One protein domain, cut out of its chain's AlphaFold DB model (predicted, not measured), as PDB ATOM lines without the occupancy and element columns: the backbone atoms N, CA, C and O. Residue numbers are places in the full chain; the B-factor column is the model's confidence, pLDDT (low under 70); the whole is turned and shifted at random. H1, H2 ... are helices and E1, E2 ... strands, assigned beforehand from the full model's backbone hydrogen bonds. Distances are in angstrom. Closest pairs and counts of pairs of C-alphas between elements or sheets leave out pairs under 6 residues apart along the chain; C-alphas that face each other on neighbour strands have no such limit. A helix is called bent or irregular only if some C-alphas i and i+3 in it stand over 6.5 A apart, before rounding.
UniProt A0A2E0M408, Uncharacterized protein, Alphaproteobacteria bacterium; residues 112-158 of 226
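What this domain is: This is residues 112 to 158 of the 226 residues of an uncharacterized protein of Alphaproteobacteria bacterium (UniProt A0A2E0M408). A long, twisted hairpin of two strands, E1 and E2, makes most of the length of a loose rod, with the turn of residues 135 to 139 at one end and the short helix H1 set crosswise past the other. The first printed stretch, residues 112 to 126, runs along one side of this hairpin towards the H1 end, and there it loops round into E1. The printed part has 47 residues, with the named elements in the order E1, E2, H1 along the chain; the two strands form one antiparallel sheet in the order E1 - E2. The class is mixed, helices and strands, though under half of the printed residues are in named elements. The whole is loose, with a radius of gyration of the C-alphas of 12.6 A, and its C-alphas span 41 by 19 by 13 A along the three main axes.

How they stand to each other: The sheet is made of E1, residues 127 to 134, and E2, residues 140 to 146. These neighbour strands are antiparallel, with an angle of 151 degrees between their N-to-C directions, and they form a hairpin. E1 bends by 57 degrees at residue 130. C-alphas face each other from one end of the pair to the other: those of Ala 127 and Glu 146 are 4.3 A apart, those of Val 129 and Trp 144 are 4.9 A apart, and those of Leu 134 and Cys 140 are 4.6 A apart. At the bend, the C-alpha of Leu 143 faces two C-alphas of E1, that of Lys 130 at 5.6 A and that of Asp 131 at 5.2 A. Backbone atoms within hydrogen-bond range across the pair include N 128 and O 145 at 2.8 A, and N 141 and O 133 at 2.9 A. The helix H1, residues 149 to 156, follows E2 after a tight link of 2 residues. H1 and E1 are apart, with no C-alpha of the one within 8 A of the other. In H1 every O i to N i+4 pair is within hydrogen-bond range, and H1 is not bent.

Where its parts are: E1 begins with the C-alpha of Ala 127 at (245.480, 283.421, 444.351) and ends with that of Leu 134 at (238.707, 289.393, 426.915), 19.6 A from first to last C-alpha. E2 goes back from Cys 140, C-alpha at (239.430, 292.509, 430.164), to Glu 146, C-alpha at (244.355, 279.364, 443.538), a length of 19.4 A. H1 measures 10.7 A from the C-alpha of Val 149 to that of Tyr 156, which stands at (253.921, 283.517, 454.964). Before E1, residues 112 to 126 hold no named element, and their C-alphas lie 5 to 16 A from the mean of all C-alphas.

The domain as a whole: The outline is a rod. The two C-alphas farthest apart are those of Asp 137, in the link from E1 to E2, and Pro 158, the last printed residue, at 43.0 A. The first and last printed C-alphas, those of Arg 112 and Pro 158, are 33.8 A apart. The printed part runs from residue 112 to residue 158 without a cut, within a full chain of 226 residues. Both links between named elements are tight, with 5 residues from E1 to E2 and 2 residues from E2 to H1. The mean pLDDT of the printed part is 84.4, and no printed residue is under 70. By element, the mean pLDDT is 88 for E1, 88 for E2 and 80 for H1.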
ATOM      1  N   ARG A 112     245.130 295.760 430.595       85.25
ATOM      2  CA  ARG A 112     245.150 297.223 430.793       85.25
ATOM      3  C   ARG A 112     246.437 297.663 431.515       85.25
ATOM      4  O   ARG A 112     246.976 296.881 432.294       85.25
ATOM      5  N   PRO A 113     246.901 298.917 431.351       83.19
ATOM      6  CA  PRO A 113     248.100 299.417 432.037       83.19
ATOM      7  C   PRO A 113     248.054 299.325 433.572       83.19
ATOM      8  O   PRO A 113     249.091 299.121 434.196       83.19
ATOM      9  N   ASP A 114     246.862 299.441 434.167       82.44
ATOM     10  CA  ASP A 114     246.637 299.339 435.618       82.44
ATOM     11  C   ASP A 114     246.338 297.903 436.101       82.44
ATOM     12  O   ASP A 114     246.197 297.665 437.306       82.44
ATOM     13  N   ASP A 115     246.198 296.934 435.186       83.62
ATOM     14  CA  ASP A 115     245.887 295.548 435.538       83.62
ATOM     15  C   ASP A 115     247.122 294.829 436.114       83.62
ATOM     16  O   ASP A 115     248.268 295.022 435.704       83.62
ATOM     17  N   LEU A 116     246.886 293.943 437.083       87.69
ATOM     18  CA  LEU A 116     247.952 293.207 437.762       87.69
ATOM     19  C   LEU A 116     248.692 292.261 436.799       87.69
ATOM     20  O   LEU A 116     248.076 291.469 436.085       87.69
ATOM     21  N   SER A 117     250.027 292.277 436.829       86.88
ATOM     22  CA  SER A 117     250.860 291.422 435.974       86.88
ATOM     23  C   SER A 117     250.671 289.926 436.260       86.88
ATOM     24  O   SER A 117     250.362 289.511 437.382       86.88
ATOM     25  N   VAL A 118     250.875 289.089 435.238       89.88
ATOM     26  CA  VAL A 118     250.814 287.624 435.371       89.88
ATOM     27  C   VAL A 118     251.840 287.144 436.407       89.88
ATOM     28  O   VAL A 118     252.973 287.617 436.453       89.88
ATOM     29  N   GLY A 119     251.427 286.220 437.277       85.75
ATOM     30  CA  GLY A 119     252.215 285.721 438.407       85.75
ATOM     31  C   GLY A 119     252.129 286.569 439.683       85.75
ATOM     32  O   GLY A 119     252.517 286.088 440.750       85.75
ATOM     33  N   SER A 120     251.582 287.788 439.627       88.00
ATOM     34  CA  SER A 120     251.366 288.603 440.829       88.00
ATOM     35  C   SER A 120     250.321 287.977 441.766       88.00
ATOM     36  O   SER A 120     249.385 287.293 441.341       88.00
ATOM     37  N   LYS A 121     250.495 288.191 443.077       88.50
ATOM     38  CA  LYS A 121     249.600 287.671 444.120       88.50
ATOM     39  C   LYS A 121     248.461 288.653 444.385       88.50
ATOM     40  O   LYS A 121     248.686 289.852 444.533       88.50
ATOM     41  N   GLY A 122     247.240 288.135 444.496       86.19
ATOM     42  CA  GLY A 122     246.063 288.934 444.841       86.19
ATOM     43  C   GLY A 122     246.111 289.449 446.282       86.19
ATOM     44  O   GLY A 122     246.929 289.001 447.086       86.19
ATOM     45  N   LYS A 123     245.174 290.337 446.642       82.75
ATOM     46  CA  LYS A 123     245.123 291.055 447.940       82.75
ATOM     47  C   LYS A 123     245.271 290.167 449.190       82.75
ATOM     48  O   LYS A 123     245.727 290.642 450.223       82.75
ATOM     49  N   PHE A 124     244.889 288.891 449.101       79.88
ATOM     50  CA  PHE A 124     244.941 287.917 450.200       79.88
ATOM     51  C   PHE A 124     246.025 286.835 450.044       79.88
ATOM     52  O   PHE A 124     246.027 285.878 450.812       79.88
ATOM     53  N   GLY A 125     246.887 286.919 449.023       81.38
ATOM     54  CA  GLY A 125     248.006 285.995 448.779       81.38
ATOM     55  C   GLY A 125     247.653 284.526 448.500       81.38
ATOM     56  O   GLY A 125     248.560 283.712 448.377       81.38
ATOM     57  N   ARG A 126     246.362 284.185 448.392       82.81
ATOM     58  CA  ARG A 126     245.848 282.823 448.121       82.81
ATOM     59  C   ARG A 126     245.581 282.535 446.643       82.81
ATOM     60  O   ARG A 126     245.293 281.399 446.293       82.81
ATOM     61  N   ALA A 127     245.659 283.550 445.789       88.06
ATOM     62  CA  ALA A 127     245.480 283.421 444.351       88.06
ATOM     63  C   ALA A 127     246.557 284.223 443.615       88.06
ATOM     64  O   ALA A 127     246.971 285.288 444.091       88.06
ATOM     65  N   ARG A 128     246.989 283.709 442.463       89.38
ATOM     66  CA  ARG A 128     247.889 284.377 441.515       89.38
ATOM     67  C   ARG A 128     247.141 284.723 440.233       89.38
ATOM     68  O   ARG A 128     246.257 283.970 439.823       89.38
ATOM     69  N   VAL A 129     247.499 285.833 439.593       92.00
ATOM     70  CA  VAL A 129     247.017 286.137 438.237       92.00
ATOM     71  C   VAL A 129     247.638 285.121 437.283       92.00
ATOM     72  O   VAL A 129     248.862 285.043 437.180       92.00
ATOM     73  N   LYS A 130     246.809 284.321 436.615       87.62
ATOM     74  CA  LYS A 130     247.256 283.319 435.639       87.62
ATOM     75  C   LYS A 130     247.346 283.897 434.236       87.62
ATOM     76  O   LYS A 130     248.284 283.576 433.518       87.62
ATOM     77  N   ASP A 131     246.354 284.694 433.856       87.31
ATOM     78  CA  ASP A 131     246.203 285.239 432.509       87.31
ATOM     79  C   ASP A 131     245.176 286.385 432.511       87.31
ATOM     80  O   ASP A 131     244.426 286.543 433.481       87.31
ATOM     81  N   HIS A 132     245.097 287.136 431.414       88.38
ATOM     82  CA  HIS A 132     244.059 288.140 431.163       88.38
ATOM     83  C   HIS A 132     243.267 287.744 429.927       88.38
ATOM     84  O   HIS A 132     243.847 287.527 428.865       88.38
ATOM     85  N   LYS A 133     241.942 287.644 430.045       84.62
ATOM     86  CA  LYS A 133     241.084 287.248 428.921       84.62
ATOM     87  C   LYS A 133     240.021 288.293 428.655       84.62
ATOM     88  O   LYS A 133     239.359 288.756 429.580       84.62
ATOM     89  N   LEU A 134     239.844 288.616 427.378       86.44
ATOM     90  CA  LEU A 134     238.707 289.393 426.915       86.44
ATOM     91  C   LEU A 134     237.443 288.534 427.067       86.44
ATOM     92  O   LEU A 134     237.382 287.415 426.550       86.44
ATOM     93  N   ASN A 135     236.470 289.028 427.824       83.56
ATOM     94  CA  ASN A 135     235.154 288.412 427.946       83.56
ATOM     95  C   ASN A 135     234.282 288.767 426.723       83.56
ATOM     96  O   ASN A 135     234.614 289.677 425.965       83.56
ATOM     97  N   SER A 136     233.145 288.088 426.539       79.38
ATOM     98  CA  SER A 136     232.213 288.355 425.426       79.38
ATOM     99  C   SER A 136     231.640 289.781 425.406       79.38
ATOM    100  O   SER A 136     231.163 290.221 424.367       79.38
ATOM    101  N   ASP A 137     231.723 290.499 426.526       77.44
ATOM    102  CA  ASP A 137     231.302 291.895 426.685       77.44
ATOM    103  C   ASP A 137     232.442 292.906 426.404       77.44
ATOM    104  O   ASP A 137     232.367 294.063 426.813       77.44
ATOM    105  N   ASN A 138     233.535 292.469 425.760       73.75
ATOM    106  CA  ASN A 138     234.784 293.219 425.532       73.75
ATOM    107  C   ASN A 138     235.505 293.710 426.814       73.75
ATOM    108  O   ASN A 138     236.435 294.516 426.753       73.75
ATOM    109  N   GLU A 139     235.137 293.195 427.990       79.88
ATOM    110  CA  GLU A 139     235.830 293.487 429.249       79.88
ATOM    111  C   GLU A 139     237.085 292.622 429.436       79.88
ATOM    112  O   GLU A 139     237.045 291.401 429.277       79.88
ATOM    113  N   CYS A 140     238.200 293.234 429.846       84.06
ATOM    114  CA  CYS A 140     239.430 292.509 430.164       84.06
ATOM    115  C   CYS A 140     239.391 291.940 431.594       84.06
ATOM    116  O   CYS A 140     239.505 292.688 432.569       84.06
ATOM    117  N   VAL A 141     239.220 290.624 431.742       86.50
ATOM    118  CA  VAL A 141     239.053 289.961 433.046       86.50
ATOM    119  C   VAL A 141     240.333 289.228 433.462       86.50
ATOM    120  O   VAL A 141     240.876 288.408 432.718       86.50
ATOM    121  N   THR A 142     240.780 289.479 434.697       89.31
ATOM    122  CA  THR A 142     241.872 288.736 435.345       89.31
ATOM    123  C   THR A 142     241.434 287.309 435.670       89.31
ATOM    124  O   THR A 142     240.523 287.092 436.473       89.31
ATOM    125  N   LEU A 143     242.113 286.314 435.099       91.62
ATOM    126  CA  LEU A 143     241.903 284.915 435.448       91.62
ATOM    127  C   LEU A 143     242.756 284.560 436.672       91.62
ATOM    128  O   LEU A 143     243.986 284.507 436.602       91.62
ATOM    129  N   TRP A 144     242.101 284.304 437.801       88.94
ATOM    130  CA  TRP A 144     242.756 283.959 439.061       88.94
ATOM    131  C   TRP A 144     242.931 282.446 439.208       88.94
ATOM    132  O   TRP A 144     241.983 281.683 439.033       88.94
ATOM    133  N   GLU A 145     244.136 282.011 439.567       89.38
ATOM    134  CA  GLU A 145     244.441 280.623 439.923       89.38
ATOM    135  C   GLU A 145     244.763 280.527 441.414       89.38
ATOM    136  O   GLU A 145     245.585 281.287 441.932       89.38
ATOM    137  N   GLU A 146     244.112 279.600 442.115       88.12
ATOM    138  CA  GLU A 146     244.355 279.364 443.538       88.12
ATOM    139  C   GLU A 146     245.745 278.758 443.760       88.12
ATOM    140  O   GLU A 146     246.142 277.782 443.119       88.12
ATOM    141  N   ILE A 147     246.498 279.346 444.686       85.56
ATOM    142  CA  ILE A 147     247.840 278.896 445.052       85.56
ATOM    143  C   ILE A 147     247.693 277.712 446.019       85.56
ATOM    144  O   ILE A 147     246.948 277.821 447.000       85.56
ATOM    145  N   PRO A 148     248.402 276.585 445.815       85.44
ATOM    146  CA  PRO A 148     248.307 275.448 446.721       85.44
ATOM    147  C   PRO A 148     248.717 275.835 448.149       85.44
ATOM    148  O   PRO A 148     249.609 276.658 448.378       85.44
ATOM    149  N   VAL A 149     248.087 275.192 449.138       82.88
ATOM    150  CA  VAL A 149     248.263 275.518 450.567       82.88
ATOM    151  C   VAL A 149     249.738 275.490 450.992       82.88
ATOM    152  O   VAL A 149     250.159 276.323 451.785       82.88
ATOM    153  N   LEU A 150     250.547 274.589 450.424       79.50
ATOM    154  CA  LEU A 150     251.976 274.475 450.730       79.50
ATOM    155  C   LEU A 150     252.793 275.702 450.278       79.50
ATOM    156  O   LEU A 150     253.630 276.197 451.026       79.50
ATOM    157  N   GLU A 151     252.524 276.230 449.083       79.94
ATOM    158  CA  GLU A 151     253.182 277.436 448.553       79.94
ATOM    159  C   GLU A 151     252.682 278.704 449.270       79.94
ATOM    160  O   GLU A 151     253.447 279.642 449.513       79.94
ATOM    161  N   THR A 152     251.419 278.690 449.711       77.12
ATOM    162  CA  THR A 152     250.869 279.710 450.616       77.12
ATOM    163  C   THR A 152     251.626 279.713 451.949       77.12
ATOM    164  O   THR A 152     252.098 280.765 452.373       77.12
ATOM    165  N   VAL A 153     251.817 278.549 452.587       80.25
ATOM    166  CA  VAL A 153     252.605 278.436 453.829       80.25
ATOM    167  C   VAL A 153     254.028 278.946 453.608       80.25
ATOM    168  O   VAL A 153     254.451 279.829 454.344       80.25
ATOM    169  N   ASN A 154     254.725 278.507 452.560       79.12
ATOM    170  CA  ASN A 154     256.091 278.962 452.269       79.12
ATOM    171  C   ASN A 154     256.203 280.473 451.970       79.12
ATOM    172  O   ASN A 154     257.288 281.031 452.085       79.12
ATOM    173  N   THR A 155     255.107 281.143 451.593       78.25
ATOM    174  CA  THR A 155     255.068 282.606 451.399       78.25
ATOM    175  C   THR A 155     254.968 283.367 452.725       78.25
ATOM    176  O   THR A 155     255.536 284.449 452.852       78.25
ATOM    177  N   TYR A 156     254.212 282.840 453.693       80.69
ATOM    178  CA  TYR A 156     253.921 283.517 454.964       80.69
ATOM    179  C   TYR A 156     254.791 283.045 456.132       80.69
ATOM    180  O   TYR A 156     254.854 283.713 457.164       80.69
ATOM    181  N   LEU A 157     255.444 281.893 455.994       85.88
ATOM    182  CA  LEU A 157     256.328 281.330 457.000       85.88
ATOM    183  C   LEU A 157     257.745 281.905 456.805       85.88
ATOM    184  O   LEU A 157     258.307 281.750 455.721       85.88
ATOM    185  N   PRO A 158     258.351 282.553 457.820       82.88
ATOM    186  CA  PRO A 158     259.751 282.962 457.735       82.88
ATOM    187  C   PRO A 158     260.669 281.722 457.713       82.88
ATOM    188  O   PRO A 158     260.186 280.607 457.936       82.88
TER     189      PRO A 158